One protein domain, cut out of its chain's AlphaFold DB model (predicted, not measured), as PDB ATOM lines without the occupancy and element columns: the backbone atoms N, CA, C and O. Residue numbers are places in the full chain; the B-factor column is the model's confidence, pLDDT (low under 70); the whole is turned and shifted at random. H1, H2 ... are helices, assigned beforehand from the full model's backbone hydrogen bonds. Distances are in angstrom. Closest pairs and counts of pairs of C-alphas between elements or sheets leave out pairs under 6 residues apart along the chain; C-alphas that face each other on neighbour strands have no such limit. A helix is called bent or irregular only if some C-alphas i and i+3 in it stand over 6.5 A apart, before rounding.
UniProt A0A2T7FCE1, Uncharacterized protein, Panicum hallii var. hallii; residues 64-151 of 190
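AT A GLANCE: This is residues 64 to 151 of the 190 residues of an uncharacterized protein of Panicum hallii var. hallii (UniProt A0A2T7FCE1). A long helix, H1, makes the length of this domain: most of it is a bare arm, and at its far end it bends into a short arm, H1b, on which H2 packs as the chain folds back. A third helix, H3, then sets off across the line of the long arm H1a, and its later residues, 138 to 151, stick out to one side, as residues 64 to 91 of H1 do along the length. The printed part has 88 residues with three named helices, in the order H1, H2, H3, and no named strand; the class is all helix. The whole is extended, with a radius of gyration of the C-alphas of 20.5 A, and its C-alphas span 71 by 27 by 15 A.

HOW THE PARTS SIT: H1, residues 64 to 111, was assigned by its hydrogen bonds as one helix but is bent: C-alphas 101 and 104 are 6.9 A apart. Its arms, H1a with residues 64 to 101 and H1b with residues 104 to 111, stand at 80 degrees, about perpendicular. H1b and H2, residues 117 to 130, touch, and their closest C-alphas are those of Cys 111 and Val 117, 5.4 A apart. They run opposite ways at a steep tilt of 50 degrees. H1a and H2 are close but not clearly touching; the closest C-alphas, of Lys 100 and Cys 128, are 7.2 A apart. Their tilt of 37 degrees is only just steep, and they run opposite ways. H3, residues 133 to 151, is close to H1a but not clearly touching, with the closest C-alphas, of Val 96 and Asp 133, 7.0 A apart. The two stand at 72 degrees, only just about perpendicular. H3 is apart from H1b and from H2. In H1b, H2 and H3 every O i to N i+4 pair is within hydrogen-bond range; in H1a 31 of 34 are.

IN THESE COORDINATES: H1a begins at C-alpha 64, at (116.037, 131.626, 96.159), and runs 55.6 A to C-alpha 101, at (157.795, 167.663, 103.211). H1b measures 10.5 A from first to last C-alpha and H2 19.8 A. H3 is 26.7 A long and ends at C-alpha 151, at (130.936, 168.616, 114.774).

THE WHOLE: The two C-alphas farthest apart are those of Ala 65 and Lys 115, 71.6 A. Without the stretches that stand free, the body has 46 residues and spans 34 by 15 by 12 A. The printed part has no cut, and both links, H1 to H2 and H2 to H3, are tight. The mean pLDDT of the printed part is 70.2; 43 residues are under 70, among them 64 to 93 and 143 to 151.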
ATOM      1  N   GLU A  64     114.580 131.600  96.355       53.16
ATOM      2  CA  GLU A  64     116.037 131.626  96.159       53.16
ATOM      3  C   GLU A  64     116.475 132.633  95.094       53.16
ATOM      4  O   GLU A  64     117.442 133.361  95.320       53.16
ATOM      5  N   ALA A  65     115.713 132.800  94.009       54.00
ATOM      6  CA  ALA A  65     115.997 133.821  92.998       54.00
ATOM      7  C   ALA A  65     115.956 135.253  93.577       54.00
ATOM      8  O   ALA A  65     116.781 136.107  93.236       54.00
ATOM      9  N   VAL A  66     115.043 135.518  94.519       59.94
ATOM     10  CA  VAL A  66     114.970 136.800  95.244       59.94
ATOM     11  C   VAL A  66     116.156 136.981  96.196       59.94
ATOM     12  O   VAL A  66     116.674 138.095  96.331       59.94
ATOM     13  N   LYS A  67     116.628 135.904  96.837       64.25
ATOM     14  CA  LYS A  67     117.813 135.940  97.705       64.25
ATOM     15  C   LYS A  67     119.077 136.229  96.891       64.25
ATOM     16  O   LYS A  67     119.806 137.151  97.247       64.25
ATOM     17  N   LEU A  68     119.259 135.555  95.755       52.62
ATOM     18  CA  LEU A  68     120.383 135.763  94.833       52.62
ATOM     19  C   LEU A  68     120.415 137.187  94.256       52.62
ATOM     20  O   LEU A  68     121.470 137.818  94.250       52.62
ATOM     21  N   ARG A  69     119.266 137.770  93.881       58.03
ATOM     22  CA  ARG A  69     119.202 139.189  93.466       58.03
ATOM     23  C   ARG A  69     119.573 140.159  94.592       58.03
ATOM     24  O   ARG A  69     120.210 141.184  94.345       58.03
ATOM     25  N   LYS A  70     119.202 139.850  95.838       63.53
ATOM     26  CA  LYS A  70     119.551 140.671  97.009       63.53
ATOM     27  C   LYS A  70     121.041 140.572  97.356       63.53
ATOM     28  O   LYS A  70     121.598 141.543  97.863       63.53
ATOM     29  N   GLU A  71     121.675 139.437  97.080       55.81
ATOM     30  CA  GLU A  71     123.119 139.217  97.252       55.81
ATOM     31  C   GLU A  71     123.919 139.910  96.136       55.81
ATOM     32  O   GLU A  71     124.872 140.631  96.428       55.81
ATOM     33  N   ALA A  72     123.460 139.832  94.881       51.31
ATOM     34  CA  ALA A  72     124.056 140.550  93.750       51.31
ATOM     35  C   ALA A  72     124.039 142.081  93.952       51.31
ATOM     36  O   ALA A  72     125.048 142.753  93.753       51.31
ATOM     37  N   GLY A  73     122.938 142.639  94.470       59.25
ATOM     38  CA  GLY A  73     122.863 144.068  94.803       59.25
ATOM     39  C   GLY A  73     123.755 144.500  95.980       59.25
ATOM     40  O   GLY A  73     124.065 145.687  96.124       59.25
ATOM     41  N   LYS A  74     124.180 143.565  96.845       55.59
ATOM     42  CA  LYS A  74     125.192 143.838  97.882       55.59
ATOM     43  C   LYS A  74     126.601 143.837  97.294       55.59
ATOM     44  O   LYS A  74     127.394 144.684  97.701       55.59
ATOM     45  N   LEU A  75     126.883 142.944  96.345       44.53
ATOM     46  CA  LEU A  75     128.158 142.880  95.627       44.53
ATOM     47  C   LEU A  75     128.407 144.148  94.803       44.53
ATOM     48  O   LEU A  75     129.449 144.769  94.968       44.53
ATOM     49  N   GLU A  76     127.412 144.639  94.062       57.97
ATOM     50  CA  GLU A  76     127.554 145.879  93.278       57.97
ATOM     51  C   GLU A  76     127.814 147.113  94.174       57.97
ATOM     52  O   GLU A  76     128.615 147.998  93.861       57.97
ATOM     53  N   LYS A  77     127.191 147.159  95.362       63.81
ATOM     54  CA  LYS A  77     127.484 148.185  96.381       63.81
ATOM     55  C   LYS A  77     128.865 148.023  97.012       63.81
ATOM     56  O   LYS A  77     129.445 149.032  97.420       63.81
ATOM     57  N   ALA A  78     129.366 146.798  97.146       47.09
ATOM     58  CA  ALA A  78     130.705 146.532  97.654       47.09
ATOM     59  C   ALA A  78     131.771 146.959  96.635       47.09
ATOM     60  O   ALA A  78     132.738 147.606  97.023       47.09
ATOM     61  N   GLU A  79     131.533 146.723  95.346       57.22
ATOM     62  CA  GLU A  79     132.434 147.096  94.250       57.22
ATOM     63  C   GLU A  79     132.545 148.622  94.098       57.22
ATOM     64  O   GLU A  79     133.637 149.186  94.153       57.22
ATOM     65  N   LYS A  80     131.411 149.341  94.107       62.66
ATOM     66  CA  LYS A  80     131.406 150.820  94.164       62.66
ATOM     67  C   LYS A  80     132.081 151.385  95.416       62.66
ATOM     68  O   LYS A  80     132.580 152.512  95.406       62.66
ATOM     69  N   LYS A  81     132.057 150.643  96.526       63.19
ATOM     70  CA  LYS A  81     132.740 151.033  97.766       63.19
ATOM     71  C   LYS A  81     134.244 150.760  97.676       63.19
ATOM     72  O   LYS A  81     134.999 151.567  98.212       63.19
ATOM     73  N   ALA A  82     134.662 149.701  96.986       48.19
ATOM     74  CA  ALA A  82     136.060 149.377  96.721       48.19
ATOM     75  C   ALA A  82     136.713 150.414  95.790       48.19
ATOM     76  O   ALA A  82     137.722 150.998  96.170       48.19
ATOM     77  N   GLU A  83     136.064 150.784  94.679       58.59
ATOM     78  CA  GLU A  83     136.578 151.820  93.761       58.59
ATOM     79  C   GLU A  83     136.728 153.186  94.466       58.59
ATOM     80  O   GLU A  83     137.681 153.942  94.259       58.59
ATOM     81  N   LYS A  84     135.791 153.508  95.371       60.03
ATOM     82  CA  LYS A  84     135.856 154.728  96.188       60.03
ATOM     83  C   LYS A  84     136.967 154.677  97.243       60.03
ATOM     84  O   LYS A  84     137.464 155.734  97.632       60.03
ATOM     85  N   LEU A  85     137.332 153.488  97.723       46.28
ATOM     86  CA  LEU A  85     138.444 153.288  98.652       46.28
ATOM     87  C   LEU A  85     139.795 153.355  97.929       46.28
ATOM     88  O   LEU A  85     140.701 153.986  98.461       46.28
ATOM     89  N   GLU A  86     139.911 152.835  96.706       52.84
ATOM     90  CA  GLU A  86     141.129 152.966  95.887       52.84
ATOM     91  C   GLU A  86     141.423 154.421  95.510       52.84
ATOM     92  O   GLU A  86     142.519 154.922  95.761       52.84
ATOM     93  N   LYS A  87     140.417 155.170  95.039       56.44
ATOM     94  CA  LYS A  87     140.566 156.616  94.770       56.44
ATOM     95  C   LYS A  87     140.878 157.438  96.026       56.44
ATOM     96  O   LYS A  87     141.360 158.568  95.920       56.44
ATOM     97  N   LYS A  88     140.562 156.913  97.215       55.91
ATOM     98  CA  LYS A  88     140.928 157.532  98.493       55.91
ATOM     99  C   LYS A  88     142.376 157.199  98.864       55.91
ATOM    100  O   LYS A  88     143.111 158.119  99.200       55.91
ATOM    101  N   ALA A  89     142.801 155.948  98.688       52.66
ATOM    102  CA  ALA A  89     144.176 155.507  98.917       52.66
ATOM    103  C   ALA A  89     145.195 156.251  98.032       52.66
ATOM    104  O   ALA A  89     146.256 156.645  98.508       52.66
ATOM    105  N   GLU A  90     144.852 156.537  96.772       53.38
ATOM    106  CA  GLU A  90     145.726 157.307  95.871       53.38
ATOM    107  C   GLU A  90     145.882 158.783  96.302       53.38
ATOM    108  O   GLU A  90     146.942 159.392  96.138       53.38
ATOM    109  N   LYS A  91     144.843 159.372  96.911       58.16
ATOM    110  CA  LYS A  91     144.919 160.723  97.493       58.16
ATOM    111  C   LYS A  91     145.730 160.759  98.787       58.16
ATOM    112  O   LYS A  91     146.419 161.753  99.017       58.16
ATOM    113  N   ASP A  92     145.661 159.703  99.592       61.88
ATOM    114  CA  ASP A  92     146.418 159.581 100.840       61.88
ATOM    115  C   ASP A  92     147.936 159.493 100.580       61.88
ATOM    116  O   ASP A  92     148.697 160.203 101.233       61.88
ATOM    117  N   ASP A  93     148.403 158.791  99.539       67.06
ATOM    118  CA  ASP A  93     149.845 158.726  99.211       67.06
ATOM    119  C   ASP A  93     150.451 160.099  98.845       67.06
ATOM    120  O   ASP A  93     151.521 160.491  99.334       67.06
ATOM    121  N   LYS A  94     149.739 160.891  98.031       75.50
ATOM    122  CA  LYS A  94     150.171 162.256  97.681       75.50
ATOM    123  C   LYS A  94     150.200 163.166  98.909       75.50
ATOM    124  O   LYS A  94     151.096 164.003  99.033       75.50
ATOM    125  N   PHE A  95     149.238 162.999  99.811       68.88
ATOM    126  CA  PHE A  95     149.154 163.778 101.038       68.88
ATOM    127  C   PHE A  95     150.257 163.405 102.030       68.88
ATOM    128  O   PHE A  95     150.900 164.299 102.567       68.88
ATOM    129  N   VAL A  96     150.556 162.119 102.213       72.06
ATOM    130  CA  VAL A  96     151.646 161.656 103.087       72.06
ATOM    131  C   VAL A  96     153.005 162.167 102.595       72.06
ATOM    132  O   VAL A  96     153.835 162.612 103.395       72.06
ATOM    133  N   LYS A  97     153.218 162.213 101.275       74.75
ATOM    134  CA  LYS A  97     154.416 162.827 100.673       74.75
ATOM    135  C   LYS A  97     154.503 164.334 100.933       74.75
ATOM    136  O   LYS A  97     155.585 164.835 101.243       74.75
ATOM    137  N   GLU A  98     153.394 165.063 100.836       77.69
ATOM    138  CA  GLU A  98     153.336 166.495 101.171       77.69
ATOM    139  C   GLU A  98     153.468 166.751 102.680       77.69
ATOM    140  O   GLU A  98     154.118 167.714 103.090       77.69
ATOM    141  N   PHE A  99     152.942 165.861 103.519       76.25
ATOM    142  CA  PHE A  99     153.055 165.915 104.973       76.25
ATOM    143  C   PHE A  99     154.506 165.716 105.421       76.25
ATOM    144  O   PHE A  99     155.038 166.540 106.167       76.25
ATOM    145  N   LYS A 100     155.203 164.708 104.875       78.50
ATOM    146  CA  LYS A 100     156.642 164.490 105.113       78.50
ATOM    147  C   LYS A 100     157.490 165.698 104.691       78.50
ATOM    148  O   LYS A 100     158.437 166.044 105.396       78.50
ATOM    149  N   LYS A 101     157.140 166.392 103.599       81.56
ATOM    150  CA  LYS A 101     157.795 167.663 103.211       81.56
ATOM    151  C   LYS A 101     157.452 168.816 104.160       81.56
ATOM    152  O   LYS A 101     158.313 169.637 104.469       81.56
ATOM    153  N   SER A 102     156.213 168.862 104.643       82.75
ATOM    154  CA  SER A 102     155.701 169.921 105.522       82.75
ATOM    155  C   SER A 102     156.135 169.770 106.979       82.75
ATOM    156  O   SER A 102     156.045 170.734 107.742       82.75
ATOM    157  N   CYS A 103     156.666 168.613 107.379       85.06
ATOM    158  CA  CYS A 103     157.084 168.362 108.756       85.06
ATOM    159  C   CYS A 103     158.077 169.375 109.310       85.06
ATOM    160  O   CYS A 103     158.003 169.721 110.484       85.06
ATOM    161  N   LYS A 104     158.960 169.925 108.475       83.62
ATOM    162  CA  LYS A 104     159.877 170.981 108.914       83.62
ATOM    163  C   LYS A 104     159.138 172.257 109.329       83.62
ATOM    164  O   LYS A 104     159.516 172.890 110.311       83.62
ATOM    165  N   GLY A 105     158.062 172.605 108.623       84.62
ATOM    166  CA  GLY A 105     157.202 173.740 108.964       84.62
ATOM    167  C   GLY A 105     156.329 173.471 110.190       84.62
ATOM    168  O   GLY A 105     156.196 174.341 111.050       84.62
ATOM    169  N   VAL A 106     155.787 172.255 110.312       83.94
ATOM    170  CA  VAL A 106     154.984 171.842 111.474       83.94
ATOM    171  C   VAL A 106     155.836 171.822 112.745       83.94
ATOM    172  O   VAL A 106     155.460 172.454 113.729       83.94
ATOM    173  N   CYS A 107     157.016 171.199 112.711       85.06
ATOM    174  CA  CYS A 107     157.939 171.160 113.846       85.06
ATOM    175  C   CYS A 107     158.409 172.555 114.259       85.06
ATOM    176  O   CYS A 107     158.406 172.870 115.445       85.06
ATOM    177  N   ALA A 108     158.718 173.433 113.300       83.38
ATOM    178  CA  ALA A 108     159.056 174.818 113.612       83.38
ATOM    179  C   ALA A 108     157.910 175.529 114.350       83.38
ATOM    180  O   ALA A 108     158.154 176.209 115.344       83.38
ATOM    181  N   LYS A 109     156.660 175.340 113.911       86.19
ATOM    182  CA  LYS A 109     155.479 175.980 114.508       86.19
ATOM    183  C   LYS A 109     155.149 175.444 115.904       86.19
ATOM    184  O   LYS A 109     154.815 176.233 116.784       86.19
ATOM    185  N   VAL A 110     155.258 174.131 116.111       83.19
ATOM    186  CA  VAL A 110     155.027 173.478 117.413       83.19
ATOM    187  C   VAL A 110     156.104 173.896 118.415       83.19
ATOM    188  O   VAL A 110     155.782 174.358 119.507       83.19
ATOM    189  N   CYS A 111     157.369 173.858 118.001       88.81
ATOM    190  CA  CYS A 111     158.505 174.190 118.855       88.81
ATOM    191  C   CYS A 111     158.706 175.698 119.079       88.81
ATOM    192  O   CYS A 111     159.540 176.083 119.890       88.81
ATOM    193  N   SER A 112     157.952 176.572 118.399       86.44
ATOM    194  CA  SER A 112     158.109 178.036 118.487       86.44
ATOM    195  C   SER A 112     157.867 178.614 119.889       86.44
ATOM    196  O   SER A 112     158.247 179.751 120.151       86.44
ATOM    197  N   LYS A 113     157.194 177.875 120.777       86.88
ATOM    198  CA  LYS A 113     156.861 178.317 122.145       86.88
ATOM    199  C   LYS A 113     157.718 177.646 123.218       86.88
ATOM    200  O   LYS A 113     157.518 177.903 124.404       86.88
ATOM    201  N   GLU A 114     158.640 176.779 122.817       86.19
ATOM    202  CA  GLU A 114     159.475 176.026 123.740       86.19
ATOM    203  C   GLU A 114     160.736 176.813 124.100       86.19
ATOM    204  O   GLU A 114     161.287 177.545 123.281       86.19
ATOM    205  N   LYS A 115     161.203 176.669 125.347       81.62
ATOM    206  CA  LYS A 115     162.425 177.349 125.807       81.62
ATOM    207  C   LYS A 115     163.674 176.837 125.085       81.62
ATOM    208  O   LYS A 115     164.623 177.595 124.932       81.62
ATOM    209  N   ASP A 116     163.642 175.587 124.620       88.12
ATOM    210  CA  ASP A 116     164.722 174.951 123.866       88.12
ATOM    211  C   ASP A 116     164.250 174.542 122.460       88.12
ATOM    212  O   ASP A 116     164.078 173.372 122.113       88.12
ATOM    213  N   VAL A 117     163.997 175.562 121.635       87.25
ATOM    214  CA  VAL A 117     163.600 175.416 120.226       87.25
ATOM    215  C   VAL A 117     164.511 174.459 119.433       87.25
ATOM    216  O   VAL A 117     163.970 173.629 118.696       87.25
ATOM    217  N   PRO A 118     165.859 174.519 119.525       86.56
ATOM    218  CA  PRO A 118     166.714 173.638 118.730       86.56
ATOM    219  C   PRO A 118     166.621 172.160 119.143       86.56
ATOM    220  O   PRO A 118     166.572 171.302 118.251       86.56
ATOM    221  N   ALA A 119     166.537 171.829 120.439       87.00
ATOM    222  CA  ALA A 119     166.333 170.444 120.870       87.00
ATOM    223  C   ALA A 119     164.940 169.925 120.483       87.00
ATOM    224  O   ALA A 119     164.829 168.818 119.946       87.00
ATOM    225  N   CYS A 120     163.898 170.744 120.663       88.50
ATOM    226  CA  CYS A 120     162.535 170.406 120.254       88.50
ATOM    227  C   CYS A 120     162.450 170.108 118.754       88.50
ATOM    228  O   CYS A 120     161.943 169.064 118.345       88.50
ATOM    229  N   ASN A 121     163.005 170.985 117.912       85.25
ATOM    230  CA  ASN A 121     162.920 170.838 116.459       85.25
ATOM    231  C   ASN A 121     163.693 169.599 115.978       85.25
ATOM    232  O   ASN A 121     163.239 168.876 115.094       85.25
ATOM    233  N   THR A 122     164.827 169.295 116.615       88.25
ATOM    234  CA  THR A 122     165.619 168.096 116.311       88.25
ATOM    235  C   THR A 122     164.874 166.812 116.674       88.25
ATOM    236  O   THR A 122     164.873 165.865 115.885       88.25
ATOM    237  N   ASN A 123     164.218 166.770 117.835       88.06
ATOM    238  CA  ASN A 123     163.425 165.611 118.248       88.06
ATOM    239  C   ASN A 123     162.161 165.462 117.395       88.06
ATOM    240  O   ASN A 123     161.919 164.384 116.862       88.06
ATOM    241  N   CYS A 124     161.439 166.554 117.143       86.88
ATOM    242  CA  CYS A 124     160.252 166.553 116.289       86.88
ATOM    243  C   CYS A 124     160.560 166.086 114.856       86.88
ATOM    244  O   CYS A 124     159.828 165.277 114.287       86.88
ATOM    245  N   LEU A 125     161.680 166.522 114.267       85.06
ATOM    246  CA  LEU A 125     162.101 166.060 112.940       85.06
ATOM    247  C   LEU A 125     162.503 164.580 112.932       85.06
ATOM    248  O   LEU A 125     162.230 163.885 111.951       85.06
ATOM    249  N   LYS A 126     163.137 164.083 114.003       87.50
ATOM    250  CA  LYS A 126     163.470 162.656 114.147       87.50
ATOM    251  C   LYS A 126     162.219 161.793 114.257       87.50
ATOM    252  O   LYS A 126     162.176 160.739 113.625       87.50
ATOM    253  N   GLU A 127     161.217 162.238 115.009       83.44
ATOM    254  CA  GLU A 127     159.944 161.525 115.140       83.44
ATOM    255  C   GLU A 127     159.124 161.589 113.854       83.44
ATOM    256  O   GLU A 127     158.650 160.558 113.388       83.44
ATOM    257  N   CYS A 128     159.045 162.746 113.191       83.19
ATOM    258  CA  CYS A 128     158.363 162.816 111.902       83.19
ATOM    259  C   CYS A 128     159.025 161.920 110.839       83.19
ATOM    260  O   CYS A 128     158.340 161.299 110.029       83.19
ATOM    261  N   LYS A 129     160.359 161.809 110.837       81.06
ATOM    262  CA  LYS A 129     161.059 160.918 109.903       81.06
ATOM    263  C   LYS A 129     160.847 159.433 110.230       81.06
ATOM    264  O   LYS A 129     160.950 158.612 109.324       81.06
ATOM    265  N   GLN A 130     160.574 159.104 111.494       78.50
ATOM    266  CA  GLN A 130     160.287 157.743 111.956       78.50
ATOM    267  C   GLN A 130     158.816 157.340 111.835       78.50
ATOM    268  O   GLN A 130     158.547 156.143 111.823       78.50
ATOM    269  N   MET A 131     157.887 158.291 111.701       75.31
ATOM    270  CA  MET A 131     156.482 157.962 111.465       75.31
ATOM    271  C   MET A 131     156.333 157.153 110.178       75.31
ATOM    272  O   MET A 131     156.589 157.633 109.065       75.31
ATOM    273  N   ASN A 132     155.890 155.909 110.343       72.31
ATOM    274  CA  ASN A 132     155.500 155.067 109.226       72.31
ATOM    275  C   ASN A 132     154.199 155.577 108.607       72.31
ATOM    276  O   ASN A 132     153.354 156.152 109.294       72.31
ATOM    277  N   ASP A 133     153.995 155.300 107.318       66.94
ATOM    278  CA  ASP A 133     152.791 155.736 106.597       66.94
ATOM    279  C   ASP A 133     151.507 155.228 107.300       66.94
ATOM    280  O   ASP A 133     150.545 155.973 107.454       66.94
ATOM    281  N   LYS A 134     151.562 154.031 107.909       71.12
ATOM    282  CA  LYS A 134     150.485 153.468 108.750       71.12
ATOM    283  C   LYS A 134     150.182 154.262 110.028       71.12
ATOM    284  O   LYS A 134     149.038 154.267 110.476       71.12
ATOM    285  N   GLU A 135     151.180 154.884 110.654       75.88
ATOM    286  CA  GLU A 135     150.964 155.711 111.851       75.88
ATOM    287  C   GLU A 135     150.350 157.058 111.486       75.88
ATOM    288  O   GLU A 135     149.454 157.524 112.186       75.88
ATOM    289  N   ILE A 136     150.763 157.638 110.355       73.62
ATOM    290  CA  ILE A 136     150.174 158.868 109.816       73.62
ATOM    291  C   ILE A 136     148.696 158.633 109.478       73.62
ATOM    292  O   ILE A 136     147.844 159.407 109.917       73.62
ATOM    293  N   ASP A 137     148.376 157.528 108.798       68.50
ATOM    294  CA  ASP A 137     146.999 157.101 108.516       68.50
ATOM    295  C   ASP A 137     146.159 156.941 109.791       68.50
ATOM    296  O   ASP A 137     144.999 157.365 109.856       68.50
ATOM    297  N   ASN A 138     146.743 156.348 110.836       78.62
ATOM    298  CA  ASN A 138     146.048 156.127 112.099       78.62
ATOM    299  C   ASN A 138     145.793 157.448 112.845       78.62
ATOM    300  O   ASN A 138     144.670 157.703 113.280       78.62
ATOM    301  N   ILE A 139     146.794 158.332 112.923       74.50
ATOM    302  CA  ILE A 139     146.656 159.677 113.503       74.50
ATOM    303  C   ILE A 139     145.590 160.471 112.746       74.50
ATOM    304  O   ILE A 139     144.725 161.094 113.361       74.50
ATOM    305  N   PHE A 140     145.594 160.417 111.416       69.81
ATOM    306  CA  PHE A 140     144.628 161.141 110.597       69.81
ATOM    307  C   PHE A 140     143.209 160.587 110.740       69.81
ATOM    308  O   PHE A 140     142.236 161.344 110.805       69.81
ATOM    309  N   THR A 141     143.086 159.263 110.840       74.88
ATOM    310  CA  THR A 141     141.820 158.582 111.113       74.88
ATOM    311  C   THR A 141     141.263 158.997 112.471       74.88
ATOM    312  O   THR A 141     140.075 159.309 112.572       74.88
ATOM    313  N   GLU A 142     142.100 159.063 113.503       72.12
ATOM    314  CA  GLU A 142     141.691 159.508 114.836       72.12
ATOM    315  C   GLU A 142     141.331 161.001 114.858       72.12
ATOM    316  O   GLU A 142     140.264 161.351 115.358       72.12
ATOM    317  N   ILE A 143     142.119 161.883 114.231       69.12
ATOM    318  CA  ILE A 143     141.788 163.316 114.100       69.12
ATOM    319  C   ILE A 143     140.468 163.500 113.341       69.12
ATOM    320  O   ILE A 143     139.601 164.252 113.783       69.12
ATOM    321  N   SER A 144     140.265 162.776 112.240       65.50
ATOM    322  CA  SER A 144     139.023 162.828 111.459       65.50
ATOM    323  C   SER A 144     137.812 162.367 112.268       65.50
ATOM    324  O   SER A 144     136.733 162.948 112.136       65.50
ATOM    325  N   LYS A 145     137.970 161.348 113.123       68.19
ATOM    326  CA  LYS A 145     136.921 160.909 114.056       68.19
ATOM    327  C   LYS A 145     136.659 161.950 115.140       68.19
ATOM    328  O   LYS A 145     135.498 162.185 115.459       68.19
ATOM    329  N   ILE A 146     137.697 162.587 115.682       64.06
ATOM    330  CA  ILE A 146     137.565 163.644 116.695       64.06
ATOM    331  C   ILE A 146     136.830 164.854 116.110       64.06
ATOM    332  O   ILE A 146     135.885 165.334 116.727       64.06
ATOM    333  N   VAL A 147     137.192 165.304 114.906       55.06
ATOM    334  CA  VAL A 147     136.522 166.421 114.216       55.06
ATOM    335  C   VAL A 147     135.062 166.082 113.908       55.06
ATOM    336  O   VAL A 147     134.185 166.901 114.165       55.06
ATOM    337  N   GLN A 148     134.767 164.866 113.436       59.22
ATOM    338  CA  GLN A 148     133.383 164.421 113.218       59.22
ATOM    339  C   GLN A 148     132.582 164.332 114.523       59.22
ATOM    340  O   GLN A 148     131.421 164.729 114.558       59.22
ATOM    341  N   ALA A 149     133.192 163.849 115.605       53.53
ATOM    342  CA  ALA A 149     132.552 163.771 116.914       53.53
ATOM    343  C   ALA A 149     132.338 165.156 117.550       53.53
ATOM    344  O   ALA A 149     131.347 165.356 118.249       53.53
ATOM    345  N   ALA A 150     133.242 166.110 117.309       44.50
ATOM    346  CA  ALA A 150     133.110 167.496 117.750       44.50
ATOM    347  C   ALA A 150     132.019 168.232 116.957       44.50
ATOM    348  O   ALA A 150     131.144 168.848 117.562       44.50
ATOM    349  N   ALA A 151     131.990 168.071 115.631       47.62
ATOM    350  CA  ALA A 151     130.936 168.616 114.774       47.62
ATOM    351  C   ALA A 151     129.550 168.035 115.113       47.62
ATOM    352  O   ALA A 151     128.556 168.753 115.105       47.62
TER     353      ALA A 151